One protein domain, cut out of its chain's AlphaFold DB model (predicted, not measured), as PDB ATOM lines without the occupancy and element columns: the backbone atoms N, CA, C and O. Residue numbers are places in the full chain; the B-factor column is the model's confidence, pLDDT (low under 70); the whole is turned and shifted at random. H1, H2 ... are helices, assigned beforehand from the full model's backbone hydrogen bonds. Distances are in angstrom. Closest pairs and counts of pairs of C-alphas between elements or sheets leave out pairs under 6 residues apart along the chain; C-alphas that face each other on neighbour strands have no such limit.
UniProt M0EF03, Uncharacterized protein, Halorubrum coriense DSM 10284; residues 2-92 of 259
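What this domain is: This is residues 2 to 92 of the 259 residues of an uncharacterized protein of Halorubrum coriense DSM 10284 (UniProt M0EF03). One long helix, H1, packs with its second half on a hairpin of two shorter helices, H2 and H3, in a three-helix bundle; residues 2 to 16 stick out as an arm. The link between H1 and H2 is a wide loop. The 91 printed residues, all helix in class, make a loose rod with a radius of gyration of the C-alphas of 15.3 A, spanning 54 by 26 by 23 A.

Where its parts are: Find C-alpha 5 at (-36.712, -3.241, -41.423); from there H1, residues 5 to 33, runs 41.9 A. H2 is residues 60 to 74, 20.5 A, and H3 residues 76 to 91, 21.4 A, ending at (-34.290, -27.442, -48.393).

How they stand to each other: H1 and H3 touch at Leu 28 and Val 83, their closest C-alphas, 6.3 A apart, at a shallow tilt of 18 degrees, opposite ways. Residues 23 to 31 of H1 touch H2, the same way at 23 degrees; the closest C-alphas, Cys 31 and Leu 71, are 6.9 A apart. In the hairpin of H2 and H3, the closest C-alphas, Leu 71 and Ala 79, are 5.0 A apart. In H1, H2 and H3 every O i to N i+4 pair is within hydrogen-bond range.

The domain as a whole: The printed part has no cut. The link from H1 to H2 is long, with 26 residues between them; 37 printed residues have a pLDDT under 70, among them residues 35 to 59 of this link.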
ATOM      1  N   SER A   2     -35.837   5.999 -44.337       52.59
ATOM      2  CA  SER A   2     -36.039   4.869 -43.426       52.59
ATOM      3  C   SER A   2     -35.671   3.617 -44.206       52.59
ATOM      4  O   SER A   2     -36.146   3.437 -45.325       52.59
ATOM      5  N   ILE A   3     -34.761   2.824 -43.658       52.72
ATOM      6  CA  ILE A   3     -34.541   1.464 -44.138       52.72
ATOM      7  C   ILE A   3     -35.783   0.685 -43.713       52.72
ATOM      8  O   ILE A   3     -36.184   0.791 -42.554       52.72
ATOM      9  N   ASP A   4     -36.421   0.002 -44.656       77.00
ATOM     10  CA  ASP A   4     -37.522  -0.905 -44.359       77.00
ATOM     11  C   ASP A   4     -36.944  -2.111 -43.600       77.00
ATOM     12  O   ASP A   4     -36.127  -2.869 -44.128       77.00
ATOM     13  N   GLU A   5     -37.257  -2.206 -42.306       68.56
ATOM     14  CA  GLU A   5     -36.712  -3.241 -41.423       68.56
ATOM     15  C   GLU A   5     -37.209  -4.640 -41.804       68.56
ATOM     16  O   GLU A   5     -36.496  -5.613 -41.546       68.56
ATOM     17  N   ASP A   6     -38.379  -4.742 -42.442       73.56
ATOM     18  CA  ASP A   6     -38.939  -6.013 -42.895       73.56
ATOM     19  C   ASP A   6     -38.205  -6.495 -44.155       73.56
ATOM     20  O   ASP A   6     -37.731  -7.631 -44.188       73.56
ATOM     21  N   GLU A   7     -37.951  -5.600 -45.118       70.50
ATOM     22  CA  GLU A   7     -37.131  -5.899 -46.307       70.50
ATOM     23  C   GLU A   7     -35.692  -6.297 -45.917       70.50
ATOM     24  O   GLU A   7     -35.090  -7.207 -46.496       70.50
ATOM     25  N   LEU A   8     -35.115  -5.649 -44.898       62.72
ATOM     26  CA  LEU A   8     -33.788  -6.004 -44.392       62.72
ATOM     27  C   LEU A   8     -33.780  -7.388 -43.719       62.72
ATOM     28  O   LEU A   8     -32.815  -8.137 -43.886       62.72
ATOM     29  N   ARG A   9     -34.830  -7.733 -42.962       60.94
ATOM     30  CA  ARG A   9     -34.973  -9.050 -42.322       60.94
ATOM     31  C   ARG A   9     -35.134 -10.162 -43.345       60.94
ATOM     32  O   ARG A   9     -34.437 -11.165 -43.219       60.94
ATOM     33  N   GLU A  10     -35.979  -9.969 -44.355       67.62
ATOM     34  CA  GLU A  10     -36.166 -10.936 -45.441       67.62
ATOM     35  C   GLU A  10     -34.842 -11.199 -46.165       67.62
ATOM     36  O   GLU A  10     -34.402 -12.342 -46.251       67.62
ATOM     37  N   ARG A  11     -34.110 -10.145 -46.547       62.53
ATOM     38  CA  ARG A  11     -32.803 -10.284 -47.213       62.53
ATOM     39  C   ARG A  11     -31.742 -10.967 -46.348       62.53
ATOM     40  O   ARG A  11     -30.901 -11.707 -46.862       62.53
ATOM     41  N   LEU A  12     -31.735 -10.707 -45.039       53.91
ATOM     42  CA  LEU A  12     -30.832 -11.387 -44.106       53.91
ATOM     43  C   LEU A  12     -31.196 -12.867 -43.962       53.91
ATOM     44  O   LEU A  12     -30.302 -13.711 -43.937       53.91
ATOM     45  N   GLN A  13     -32.488 -13.180 -43.897       63.22
ATOM     46  CA  GLN A  13     -32.986 -14.546 -43.795       63.22
ATOM     47  C   GLN A  13     -32.681 -15.349 -45.067       63.22
ATOM     48  O   GLN A  13     -32.124 -16.439 -44.961       63.22
ATOM     49  N   GLU A  14     -32.916 -14.778 -46.251       68.69
ATOM     50  CA  GLU A  14     -32.526 -15.363 -47.543       68.69
ATOM     51  C   GLU A  14     -31.012 -15.602 -47.634       68.69
ATOM     52  O   GLU A  14     -30.561 -16.653 -48.098       68.69
ATOM     53  N   GLY A  15     -30.206 -14.649 -47.154       63.84
ATOM     54  CA  GLY A  15     -28.749 -14.780 -47.113       63.84
ATOM     55  C   GLY A  15     -28.279 -15.915 -46.199       63.84
ATOM     56  O   GLY A  15     -27.387 -16.681 -46.567       63.84
ATOM     57  N   ILE A  16     -28.892 -16.061 -45.021       68.19
ATOM     58  CA  ILE A  16     -28.608 -17.157 -44.084       68.19
ATOM     59  C   ILE A  16     -29.032 -18.500 -44.684       68.19
ATOM     60  O   ILE A  16     -28.255 -19.453 -44.658       68.19
ATOM     61  N   GLU A  17     -30.226 -18.575 -45.268       72.12
ATOM     62  CA  GLU A  17     -30.749 -19.792 -45.889       72.12
ATOM     63  C   GLU A  17     -29.871 -20.257 -47.059       72.12
ATOM     64  O   GLU A  17     -29.503 -21.430 -47.138       72.12
ATOM     65  N   THR A  18     -29.450 -19.326 -47.915       78.50
ATOM     66  CA  THR A  18     -28.533 -19.603 -49.031       78.50
ATOM     67  C   THR A  18     -27.190 -20.138 -48.530       78.50
ATOM     68  O   THR A  18     -26.666 -21.117 -49.068       78.50
ATOM     69  N   ASN A  19     -26.643 -19.545 -47.464       78.94
ATOM     70  CA  ASN A  19     -25.398 -20.011 -46.858       78.94
ATOM     71  C   ASN A  19     -25.545 -21.407 -46.233       78.94
ATOM     72  O   ASN A  19     -24.650 -22.232 -46.405       78.94
ATOM     73  N   ASN A  20     -26.674 -21.698 -45.573       79.75
ATOM     74  CA  ASN A  20     -26.961 -23.019 -45.004       79.75
ATOM     75  C   ASN A  20     -27.026 -24.099 -46.090       79.75
ATOM     76  O   ASN A  20     -26.370 -25.134 -45.974       79.75
ATOM     77  N   LYS A  21     -27.770 -23.843 -47.173       84.56
ATOM     78  CA  LYS A  21     -27.888 -24.776 -48.304       84.56
ATOM     79  C   LYS A  21     -26.526 -25.055 -48.934       84.56
ATOM     80  O   LYS A  21     -26.160 -26.211 -49.120       84.56
ATOM     81  N   ARG A  22     -25.733 -24.008 -49.182       84.88
ATOM     82  CA  ARG A  22     -24.380 -24.146 -49.741       84.88
ATOM     83  C   ARG A  22     -23.434 -24.906 -48.812       84.88
ATOM     84  O   ARG A  22     -22.648 -25.722 -49.284       84.88
ATOM     85  N   PHE A  23     -23.507 -24.651 -47.508       86.06
ATOM     86  CA  PHE A  23     -22.730 -25.390 -46.519       86.06
ATOM     87  C   PHE A  23     -23.042 -26.892 -46.575       86.06
ATOM     88  O   PHE A  23     -22.117 -27.694 -46.643       86.06
ATOM     89  N   LEU A  24     -24.324 -27.269 -46.609       87.56
ATOM     90  CA  LEU A  24     -24.735 -28.676 -46.641       87.56
ATOM     91  C   LEU A  24     -24.354 -29.379 -47.945       87.56
ATOM     92  O   LEU A  24     -23.938 -30.532 -47.909       87.56
ATOM     93  N   ILE A  25     -24.428 -28.676 -49.078       88.94
ATOM     94  CA  ILE A  25     -23.916 -29.171 -50.363       88.94
ATOM     95  C   ILE A  25     -22.420 -29.493 -50.255       88.94
ATOM     96  O   ILE A  25     -21.990 -30.591 -50.602       88.94
ATOM     97  N   ASN A  26     -21.628 -28.566 -49.713       86.19
ATOM     98  CA  ASN A  26     -20.194 -28.785 -49.532       86.19
ATOM     99  C   ASN A  26     -19.903 -29.908 -48.525       86.19
ATOM    100  O   ASN A  26     -18.951 -30.657 -48.716       86.19
ATOM    101  N   ALA A  27     -20.708 -30.033 -47.469       87.81
ATOM    102  CA  ALA A  27     -20.605 -31.106 -46.483       87.81
ATOM    103  C   ALA A  27     -20.882 -32.481 -47.113       87.81
ATOM    104  O   ALA A  27     -20.124 -33.420 -46.886       87.81
ATOM    105  N   LEU A  28     -21.911 -32.584 -47.960       91.19
ATOM    106  CA  LEU A  28     -22.207 -33.801 -48.716       91.19
ATOM    107  C   LEU A  28     -21.009 -34.205 -49.579       91.19
ATOM    108  O   LEU A  28     -20.512 -35.320 -49.461       91.19
ATOM    109  N   VAL A  29     -20.499 -33.279 -50.390       87.81
ATOM    110  CA  VAL A  29     -19.345 -33.518 -51.271       87.81
ATOM    111  C   VAL A  29     -18.106 -33.900 -50.460       87.81
ATOM    112  O   VAL A  29     -17.382 -34.820 -50.837       87.81
ATOM    113  N   TYR A  30     -17.887 -33.249 -49.314       85.94
ATOM    114  CA  TYR A  30     -16.782 -33.554 -48.408       85.94
ATOM    115  C   TYR A  30     -16.804 -35.013 -47.947       85.94
ATOM    116  O   TYR A  30     -15.764 -35.668 -48.020       85.94
ATOM    117  N   CYS A  31     -17.969 -35.527 -47.533       87.31
ATOM    118  CA  CYS A  31     -18.128 -36.917 -47.099       87.31
ATOM    119  C   CYS A  31     -17.710 -37.926 -48.171       87.31
ATOM    120  O   CYS A  31     -17.163 -38.971 -47.844       87.31
ATOM    121  N   TYR A  32     -17.941 -37.605 -49.442       86.88
ATOM    122  CA  TYR A  32     -17.600 -38.477 -50.564       86.88
ATOM    123  C   TYR A  32     -16.122 -38.432 -50.971       86.88
ATOM    124  O   TYR A  32     -15.624 -39.393 -51.551       86.88
ATOM    125  N   HIS A  33     -15.415 -37.347 -50.645       81.56
ATOM    126  CA  HIS A  33     -14.025 -37.120 -51.059       81.56
ATOM    127  C   HIS A  33     -12.986 -37.386 -49.963       81.56
ATOM    128  O   HIS A  33     -11.791 -37.354 -50.250       81.56
ATOM    129  N   HIS A  34     -13.410 -37.613 -48.718       77.25
ATOM    130  CA  HIS A  34     -12.506 -37.839 -47.590       77.25
ATOM    131  C   HIS A  34     -12.806 -39.179 -46.935       77.25
ATOM    132  O   HIS A  34     -13.945 -39.470 -46.572       77.25
ATOM    133  N   SER A  35     -11.764 -39.987 -46.768       66.69
ATOM    134  CA  SER A  35     -11.846 -41.270 -46.080       66.69
ATOM    135  C   SER A  35     -11.653 -41.112 -44.568       66.69
ATOM    136  O   SER A  35     -11.180 -40.082 -44.081       66.69
ATOM    137  N   GLU A  36     -11.988 -42.158 -43.810       65.38
ATOM    138  CA  GLU A  36     -11.716 -42.231 -42.365       65.38
ATOM    139  C   GLU A  36     -10.229 -41.983 -42.043       65.38
ATOM    140  O   GLU A  36      -9.908 -41.340 -41.039       65.38
ATOM    141  N   ASP A  37      -9.332 -42.435 -42.925       60.53
ATOM    142  CA  ASP A  37      -7.878 -42.332 -42.770       60.53
ATOM    143  C   ASP A  37      -7.358 -40.891 -42.929       60.53
ATOM    144  O   ASP A  37      -6.323 -40.532 -42.355       60.53
ATOM    145  N   ASP A  38      -8.104 -40.030 -43.629       62.28
ATOM    146  CA  ASP A  38      -7.759 -38.618 -43.846       62.28
ATOM    147  C   ASP A  38      -8.097 -37.732 -42.628       62.28
ATOM    148  O   ASP A  38      -7.693 -36.569 -42.540       62.28
ATOM    149  N   LEU A  39      -8.829 -38.273 -41.647       63.84
ATOM    150  CA  LEU A  39      -9.421 -37.529 -40.534       63.84
ATOM    151  C   LEU A  39      -8.674 -37.781 -39.216       63.84
ATOM    152  O   LEU A  39      -9.202 -38.374 -38.274       63.84
ATOM    153  N   GLN A  40      -7.433 -37.301 -39.108       58.69
ATOM    154  CA  GLN A  40      -6.597 -37.558 -37.922       58.69
ATOM    155  C   GLN A  40      -7.062 -36.810 -36.650       58.69
ATOM    156  O   GLN A  40      -6.939 -37.356 -35.547       58.69
ATOM    157  N   ASP A  41      -7.716 -35.649 -36.796       61.88
ATOM    158  CA  ASP A  41      -7.962 -34.690 -35.700       61.88
ATOM    159  C   ASP A  41      -9.438 -34.491 -35.280       61.88
ATOM    160  O   ASP A  41      -9.720 -33.595 -34.493       61.88
ATOM    161  N   ALA A  42     -10.398 -35.299 -35.753       59.62
ATOM    162  CA  ALA A  42     -11.808 -35.095 -35.369       59.62
ATOM    163  C   ALA A  42     -12.034 -35.297 -33.850       59.62
ATOM    164  O   ALA A  42     -11.642 -36.329 -33.290       59.62
ATOM    165  N   GLU A  43     -12.656 -34.317 -33.184       60.22
ATOM    166  CA  GLU A  43     -12.746 -34.242 -31.719       60.22
ATOM    167  C   GLU A  43     -13.854 -35.133 -31.128       60.22
ATOM    168  O   GLU A  43     -15.001 -35.112 -31.562       60.22
ATOM    169  N   ARG A  44     -13.548 -35.864 -30.044       58.31
ATOM    170  CA  ARG A  44     -14.498 -36.771 -29.359       58.31
ATOM    171  C   ARG A  44     -15.711 -36.096 -28.715       58.31
ATOM    172  O   ARG A  44     -16.629 -36.793 -28.299       58.31
ATOM    173  N   GLN A  45     -15.706 -34.774 -28.569       60.22
ATOM    174  CA  GLN A  45     -16.794 -34.057 -27.898       60.22
ATOM    175  C   GLN A  45     -18.116 -34.063 -28.685       60.22
ATOM    176  O   GLN A  45     -19.145 -33.693 -28.131       60.22
ATOM    177  N   PHE A  46     -18.091 -34.519 -29.940       55.44
ATOM    178  CA  PHE A  46     -19.244 -34.580 -30.839       55.44
ATOM    179  C   PHE A  46     -19.926 -35.963 -30.907       55.44
ATOM    180  O   PHE A  46     -20.690 -36.221 -31.833       55.44
ATOM    181  N   ASP A  47     -19.668 -36.858 -29.947       54.59
ATOM    182  CA  ASP A  47     -20.285 -38.191 -29.895       54.59
ATOM    183  C   ASP A  47     -21.788 -38.119 -29.573       54.59
ATOM    184  O   ASP A  47     -22.178 -37.899 -28.426       54.59
ATOM    185  N   VAL A  48     -22.639 -38.303 -30.589       57.22
ATOM    186  CA  VAL A  48     -24.101 -38.370 -30.431       57.22
ATOM    187  C   VAL A  48     -24.577 -39.821 -30.540       57.22
ATOM    188  O   VAL A  48     -24.188 -40.570 -31.446       57.22
ATOM    189  N   GLY A  49     -25.427 -40.240 -29.597       48.00
ATOM    190  CA  GLY A  49     -25.959 -41.600 -29.532       48.00
ATOM    191  C   GLY A  49     -26.883 -41.942 -30.709       48.00
ATOM    192  O   GLY A  49     -27.570 -41.088 -31.267       48.00
ATOM    193  N   ARG A  50     -26.946 -43.228 -31.088       42.72
ATOM    194  CA  ARG A  50     -27.910 -43.721 -32.094       42.72
ATOM    195  C   ARG A  50     -29.350 -43.420 -31.645       42.72
ATOM    196  O   ARG A  50     -29.791 -43.960 -30.636       42.72
ATOM    197  N   GLY A  51     -30.092 -42.651 -32.443       40.22
ATOM    198  CA  GLY A  51     -31.530 -42.409 -32.257       40.22
ATOM    199  C   GLY A  51     -31.904 -41.077 -31.597       40.22
ATOM    200  O   GLY A  51     -33.094 -40.811 -31.441       40.22
ATOM    201  N   GLU A  52     -30.936 -40.229 -31.243       45.09
ATOM    202  CA  GLU A  52     -31.214 -38.836 -30.879       45.09
ATOM    203  C   GLU A  52     -31.400 -37.988 -32.145       45.09
ATOM    204  O   GLU A  52     -30.777 -38.247 -33.175       45.09
ATOM    205  N   VAL A  53     -32.325 -37.022 -32.098       41.75
ATOM    206  CA  VAL A  53     -32.701 -36.186 -33.247       41.75
ATOM    207  C   VAL A  53     -31.457 -35.497 -33.799       41.75
ATOM    208  O   VAL A  53     -30.845 -34.662 -33.137       41.75
ATOM    209  N   ILE A  54     -31.100 -35.868 -35.028       49.00
ATOM    210  CA  ILE A  54     -29.914 -35.416 -35.748       49.00
ATOM    211  C   ILE A  54     -30.157 -34.012 -36.318       49.00
ATOM    212  O   ILE A  54     -30.212 -33.798 -37.523       49.00
ATOM    213  N   VAL A  55     -30.380 -33.043 -35.441       47.94
ATOM    214  CA  VAL A  55     -30.422 -31.629 -35.807       47.94
ATOM    215  C   VAL A  55     -29.362 -30.956 -34.963       47.94
ATOM    216  O   VAL A  55     -29.585 -30.645 -33.793       47.94
ATOM    217  N   ALA A  56     -28.174 -30.792 -35.537       49.47
ATOM    218  CA  ALA A  56     -27.106 -30.075 -34.868       49.47
ATOM    219  C   ALA A  56     -27.502 -28.592 -34.775       49.47
ATOM    220  O   ALA A  56     -27.439 -27.845 -35.750       49.47
ATOM    221  N   SER A  57     -27.964 -28.162 -33.601       52.59
ATOM    222  CA  SER A  57     -28.077 -26.742 -33.279       52.59
ATOM    223  C   SER A  57     -26.679 -26.217 -32.948       52.59
ATOM    224  O   SER A  57     -26.143 -26.549 -31.891       52.59
ATOM    225  N   GLY A  58     -26.079 -25.426 -33.836       60.03
ATOM    226  CA  GLY A  58     -24.731 -24.891 -33.643       60.03
ATOM    227  C   GLY A  58     -24.273 -24.004 -34.795       60.03
ATOM    228  O   GLY A  58     -24.981 -23.812 -35.782       60.03
ATOM    229  N   SER A  59     -23.081 -23.433 -34.662       68.44
ATOM    230  CA  SER A  59     -22.390 -22.753 -35.757       68.44
ATOM    231  C   SER A  59     -21.993 -23.748 -36.857       68.44
ATOM    232  O   SER A  59     -21.786 -24.929 -36.590       68.44
ATOM    233  N   PHE A  60     -21.801 -23.273 -38.095       70.00
ATOM    234  CA  PHE A  60     -21.316 -24.121 -39.197       70.00
ATOM    235  C   PHE A  60     -20.036 -24.892 -38.860       70.00
ATOM    236  O   PHE A  60     -19.855 -26.006 -39.335       70.00
ATOM    237  N   SER A  61     -19.163 -24.314 -38.032       70.62
ATOM    238  CA  SER A  61     -17.933 -24.972 -37.594       70.62
ATOM    239  C   SER A  61     -18.220 -26.188 -36.714       70.62
ATOM    240  O   SER A  61     -17.616 -27.231 -36.918       70.62
ATOM    241  N   GLU A  62     -19.141 -26.075 -35.757       71.06
ATOM    242  CA  GLU A  62     -19.514 -27.187 -34.868       71.06
ATOM    243  C   GLU A  62     -20.238 -28.287 -35.648       71.06
ATOM    244  O   GLU A  62     -19.951 -29.468 -35.486       71.06
ATOM    245  N   ILE A  63     -21.127 -27.875 -36.553       72.19
ATOM    246  CA  ILE A  63     -21.857 -28.749 -37.472       72.19
ATOM    247  C   ILE A  63     -20.868 -29.533 -38.359       72.19
ATOM    248  O   ILE A  63     -20.984 -30.750 -38.500       72.19
ATOM    249  N   PHE A  64     -19.853 -28.868 -38.915       78.06
ATOM    250  CA  PHE A  64     -18.827 -29.508 -39.743       78.06
ATOM    251  C   PHE A  64     -17.931 -30.468 -38.949       78.06
ATOM    252  O   PHE A  64     -17.662 -31.576 -39.411       78.06
ATOM    253  N   GLU A  65     -17.496 -30.086 -37.747       77.38
ATOM    254  CA  GLU A  65     -16.666 -30.951 -36.900       77.38
ATOM    255  C   GLU A  65     -17.422 -32.190 -36.411       77.38
ATOM    256  O   GLU A  65     -16.862 -33.287 -36.409       77.38
ATOM    257  N   GLN A  66     -18.714 -32.059 -36.095       78.00
ATOM    258  CA  GLN A  66     -19.553 -33.213 -35.787       78.00
ATOM    259  C   GLN A  66     -19.651 -34.170 -36.976       78.00
ATOM    260  O   GLN A  66     -19.445 -35.369 -36.813       78.00
ATOM    261  N   MET A  67     -19.908 -33.659 -38.181       83.81
ATOM    262  CA  MET A  67     -19.925 -34.485 -39.388       83.81
ATOM    263  C   MET A  67     -18.574 -35.188 -39.617       83.81
ATOM    264  O   MET A  67     -18.563 -36.384 -39.901       83.81
ATOM    265  N   ARG A  68     -17.434 -34.498 -39.448       83.19
ATOM    266  CA  ARG A  68     -16.094 -35.116 -39.544       83.19
ATOM    267  C   ARG A  68     -15.894 -36.219 -38.508       83.19
ATOM    268  O   ARG A  68     -15.310 -37.253 -38.823       83.19
ATOM    269  N   TYR A  69     -16.370 -36.012 -37.282       81.56
ATOM    270  CA  TYR A  69     -16.319 -37.024 -36.231       81.56
ATOM    271  C   TYR A  69     -17.152 -38.259 -36.592       81.56
ATOM    272  O   TYR A  69     -16.660 -39.383 -36.486       81.56
ATOM    273  N   GLU A  70     -18.385 -38.060 -37.055       82.75
ATOM    274  CA  GLU A  70     -19.277 -39.141 -37.479       82.75
ATOM    275  C   GLU A  70     -18.688 -39.922 -38.659       82.75
ATOM    276  O   GLU A  70     -18.618 -41.149 -38.608       82.75
ATOM    277  N   LEU A  71     -18.169 -39.218 -39.671       84.00
ATOM    278  CA  LEU A  71     -17.509 -39.822 -40.827       84.00
ATOM    279  C   LEU A  71     -16.319 -40.685 -40.404       84.00
ATOM    280  O   LEU A  71     -16.217 -41.825 -40.833       84.00
ATOM    281  N   ARG A  72     -15.468 -40.178 -39.504       83.44
ATOM    282  CA  ARG A  72     -14.297 -40.901 -38.989       83.44
ATOM    283  C   ARG A  72     -14.657 -42.129 -38.152       83.44
ATOM    284  O   ARG A  72     -13.932 -43.114 -38.169       83.44
ATOM    285  N   THR A  73     -15.683 -42.031 -37.307       82.62
ATOM    286  CA  THR A  73     -15.932 -43.031 -36.250       82.62
ATOM    287  C   THR A  73     -17.016 -44.040 -36.595       82.62
ATOM    288  O   THR A  73     -17.011 -45.143 -36.042       82.62
ATOM    289  N   LYS A  74     -17.951 -43.671 -37.475       83.50
ATOM    290  CA  LYS A  74     -19.106 -44.489 -37.861       83.50
ATOM    291  C   LYS A  74     -19.199 -44.723 -39.375       83.50
ATOM    292  O   LYS A  74     -20.035 -45.526 -39.788       83.50
ATOM    293  N   GLY A  75     -18.353 -44.066 -40.169       85.00
ATOM    294  CA  GLY A  75     -18.244 -44.253 -41.612       85.00
ATOM    295  C   GLY A  75     -19.232 -43.428 -42.438       85.00
ATOM    296  O   GLY A  75     -20.104 -42.719 -41.918       85.00
ATOM    297  N   LEU A  76     -19.090 -43.545 -43.762       86.81
ATOM    298  CA  LEU A  76     -19.814 -42.748 -44.756       86.81
ATOM    299  C   LEU A  76     -21.336 -42.826 -44.592       86.81
ATOM    300  O   LEU A  76     -21.991 -41.793 -44.523       86.81
ATOM    301  N   GLU A  77     -21.902 -44.029 -44.480       86.25
ATOM    302  CA  GLU A  77     -23.358 -44.215 -44.393       86.25
ATOM    303  C   GLU A  77     -23.975 -43.416 -43.236       86.25
ATOM    304  O   GLU A  77     -25.022 -42.785 -43.393       86.25
ATOM    305  N   PHE A  78     -23.315 -43.398 -42.073       84.31
ATOM    306  CA  PHE A  78     -23.824 -42.683 -40.906       84.31
ATOM    307  C   PHE A  78     -23.704 -41.165 -41.075       84.31
ATOM    308  O   PHE A  78     -24.650 -40.432 -40.771       84.31
ATOM    309  N   ALA A  79     -22.575 -40.693 -41.611       85.50
ATOM    310  CA  ALA A  79     -22.387 -39.283 -41.937       85.50
ATOM    311  C   ALA A  79     -23.410 -38.801 -42.982       85.50
ATOM    312  O   ALA A  79     -23.955 -37.706 -42.851       85.50
ATOM    313  N   LEU A  80     -23.743 -39.628 -43.977       88.25
ATOM    314  CA  LEU A  80     -24.744 -39.297 -44.992       88.25
ATOM    315  C   LEU A  80     -26.151 -39.188 -44.413       88.25
ATOM    316  O   LEU A  80     -26.839 -38.219 -44.721       88.25
ATOM    317  N   VAL A  81     -26.575 -40.105 -43.535       86.19
ATOM    318  CA  VAL A  81     -27.876 -39.989 -42.843       86.19
ATOM    319  C   VAL A  81     -27.989 -38.641 -42.129       86.19
ATOM    320  O   VAL A  81     -29.033 -37.989 -42.183       86.19
ATOM    321  N   TRP A  82     -26.899 -38.201 -41.503       83.06
ATOM    322  CA  TRP A  82     -26.829 -36.914 -40.824       83.06
ATOM    323  C   TRP A  82     -26.913 -35.733 -41.804       83.06
ATOM    324  O   TRP A  82     -27.750 -34.844 -41.619       83.06
ATOM    325  N   VAL A  83     -26.096 -35.724 -42.866       88.56
ATOM    326  CA  VAL A  83     -26.049 -34.609 -43.832       88.56
ATOM    327  C   VAL A  83     -27.373 -34.503 -44.582       88.56
ATOM    328  O   VAL A  83     -27.973 -33.431 -44.626       88.56
ATOM    329  N   VAL A  84     -27.877 -35.623 -45.102       90.69
ATOM    330  CA  VAL A  84     -29.134 -35.695 -45.854       90.69
ATOM    331  C   VAL A  84     -30.324 -35.318 -44.971       90.69
ATOM    332  O   VAL A  84     -31.200 -34.576 -45.413       90.69
ATOM    333  N   GLY A  85     -30.341 -35.748 -43.704       88.06
ATOM    334  CA  GLY A  85     -31.362 -35.332 -42.739       88.06
ATOM    335  C   GLY A  85     -31.421 -33.811 -42.566       88.06
ATOM    336  O   GLY A  85     -32.499 -33.220 -42.634       88.06
ATOM    337  N   ASN A  86     -30.259 -33.162 -42.438       85.69
ATOM    338  CA  ASN A  86     -30.182 -31.702 -42.384       85.69
ATOM    339  C   ASN A  86     -30.585 -31.066 -43.723       85.69
ATOM    340  O   ASN A  86     -31.317 -30.080 -43.734       85.69
ATOM    341  N   MET A  87     -30.196 -31.639 -44.865       90.19
ATOM    342  CA  MET A  87     -30.645 -31.146 -46.171       90.19
ATOM    343  C   MET A  87     -32.173 -31.145 -46.277       90.19
ATOM    344  O   MET A  87     -32.737 -30.127 -46.659       90.19
ATOM    345  N   PHE A  88     -32.866 -32.201 -45.847       89.56
ATOM    346  CA  PHE A  88     -34.334 -32.211 -45.826       89.56
ATOM    347  C   PHE A  88     -34.938 -31.122 -44.936       89.56
ATOM    348  O   PHE A  88     -35.969 -30.549 -45.284       89.56
ATOM    349  N   GLN A  89     -34.295 -30.805 -43.814       85.81
ATOM    350  CA  GLN A  89     -34.746 -29.738 -42.925       85.81
ATOM    351  C   GLN A  89     -34.582 -28.341 -43.543       85.81
ATOM    352  O   GLN A  89     -35.462 -27.500 -43.368       85.81
ATOM    353  N   TYR A  90     -33.473 -28.082 -44.242       84.38
ATOM    354  CA  TYR A  90     -33.153 -26.752 -44.778       84.38
ATOM    355  C   TYR A  90     -33.658 -26.510 -46.206       84.38
ATOM    356  O   TYR A  90     -33.952 -25.371 -46.561       84.38
ATOM    357  N   PHE A  91     -33.735 -27.544 -47.041       87.00
ATOM    358  CA  PHE A  91     -34.290 -27.442 -48.393       87.00
ATOM    359  C   PHE A  91     -35.808 -27.632 -48.400       87.00
ATOM    360  O   PHE A  91     -36.468 -27.048 -49.254       87.00
ATOM    361  N   GLY A  92     -36.346 -28.403 -47.453       87.44
ATOM    362  CA  GLY A  92     -37.747 -28.813 -47.428       87.44
ATOM    363  C   GLY A  92     -37.950 -30.214 -48.006       87.44
ATOM    364  O   GLY A  92     -37.216 -30.679 -48.882       87.44
TER     365      GLY A  92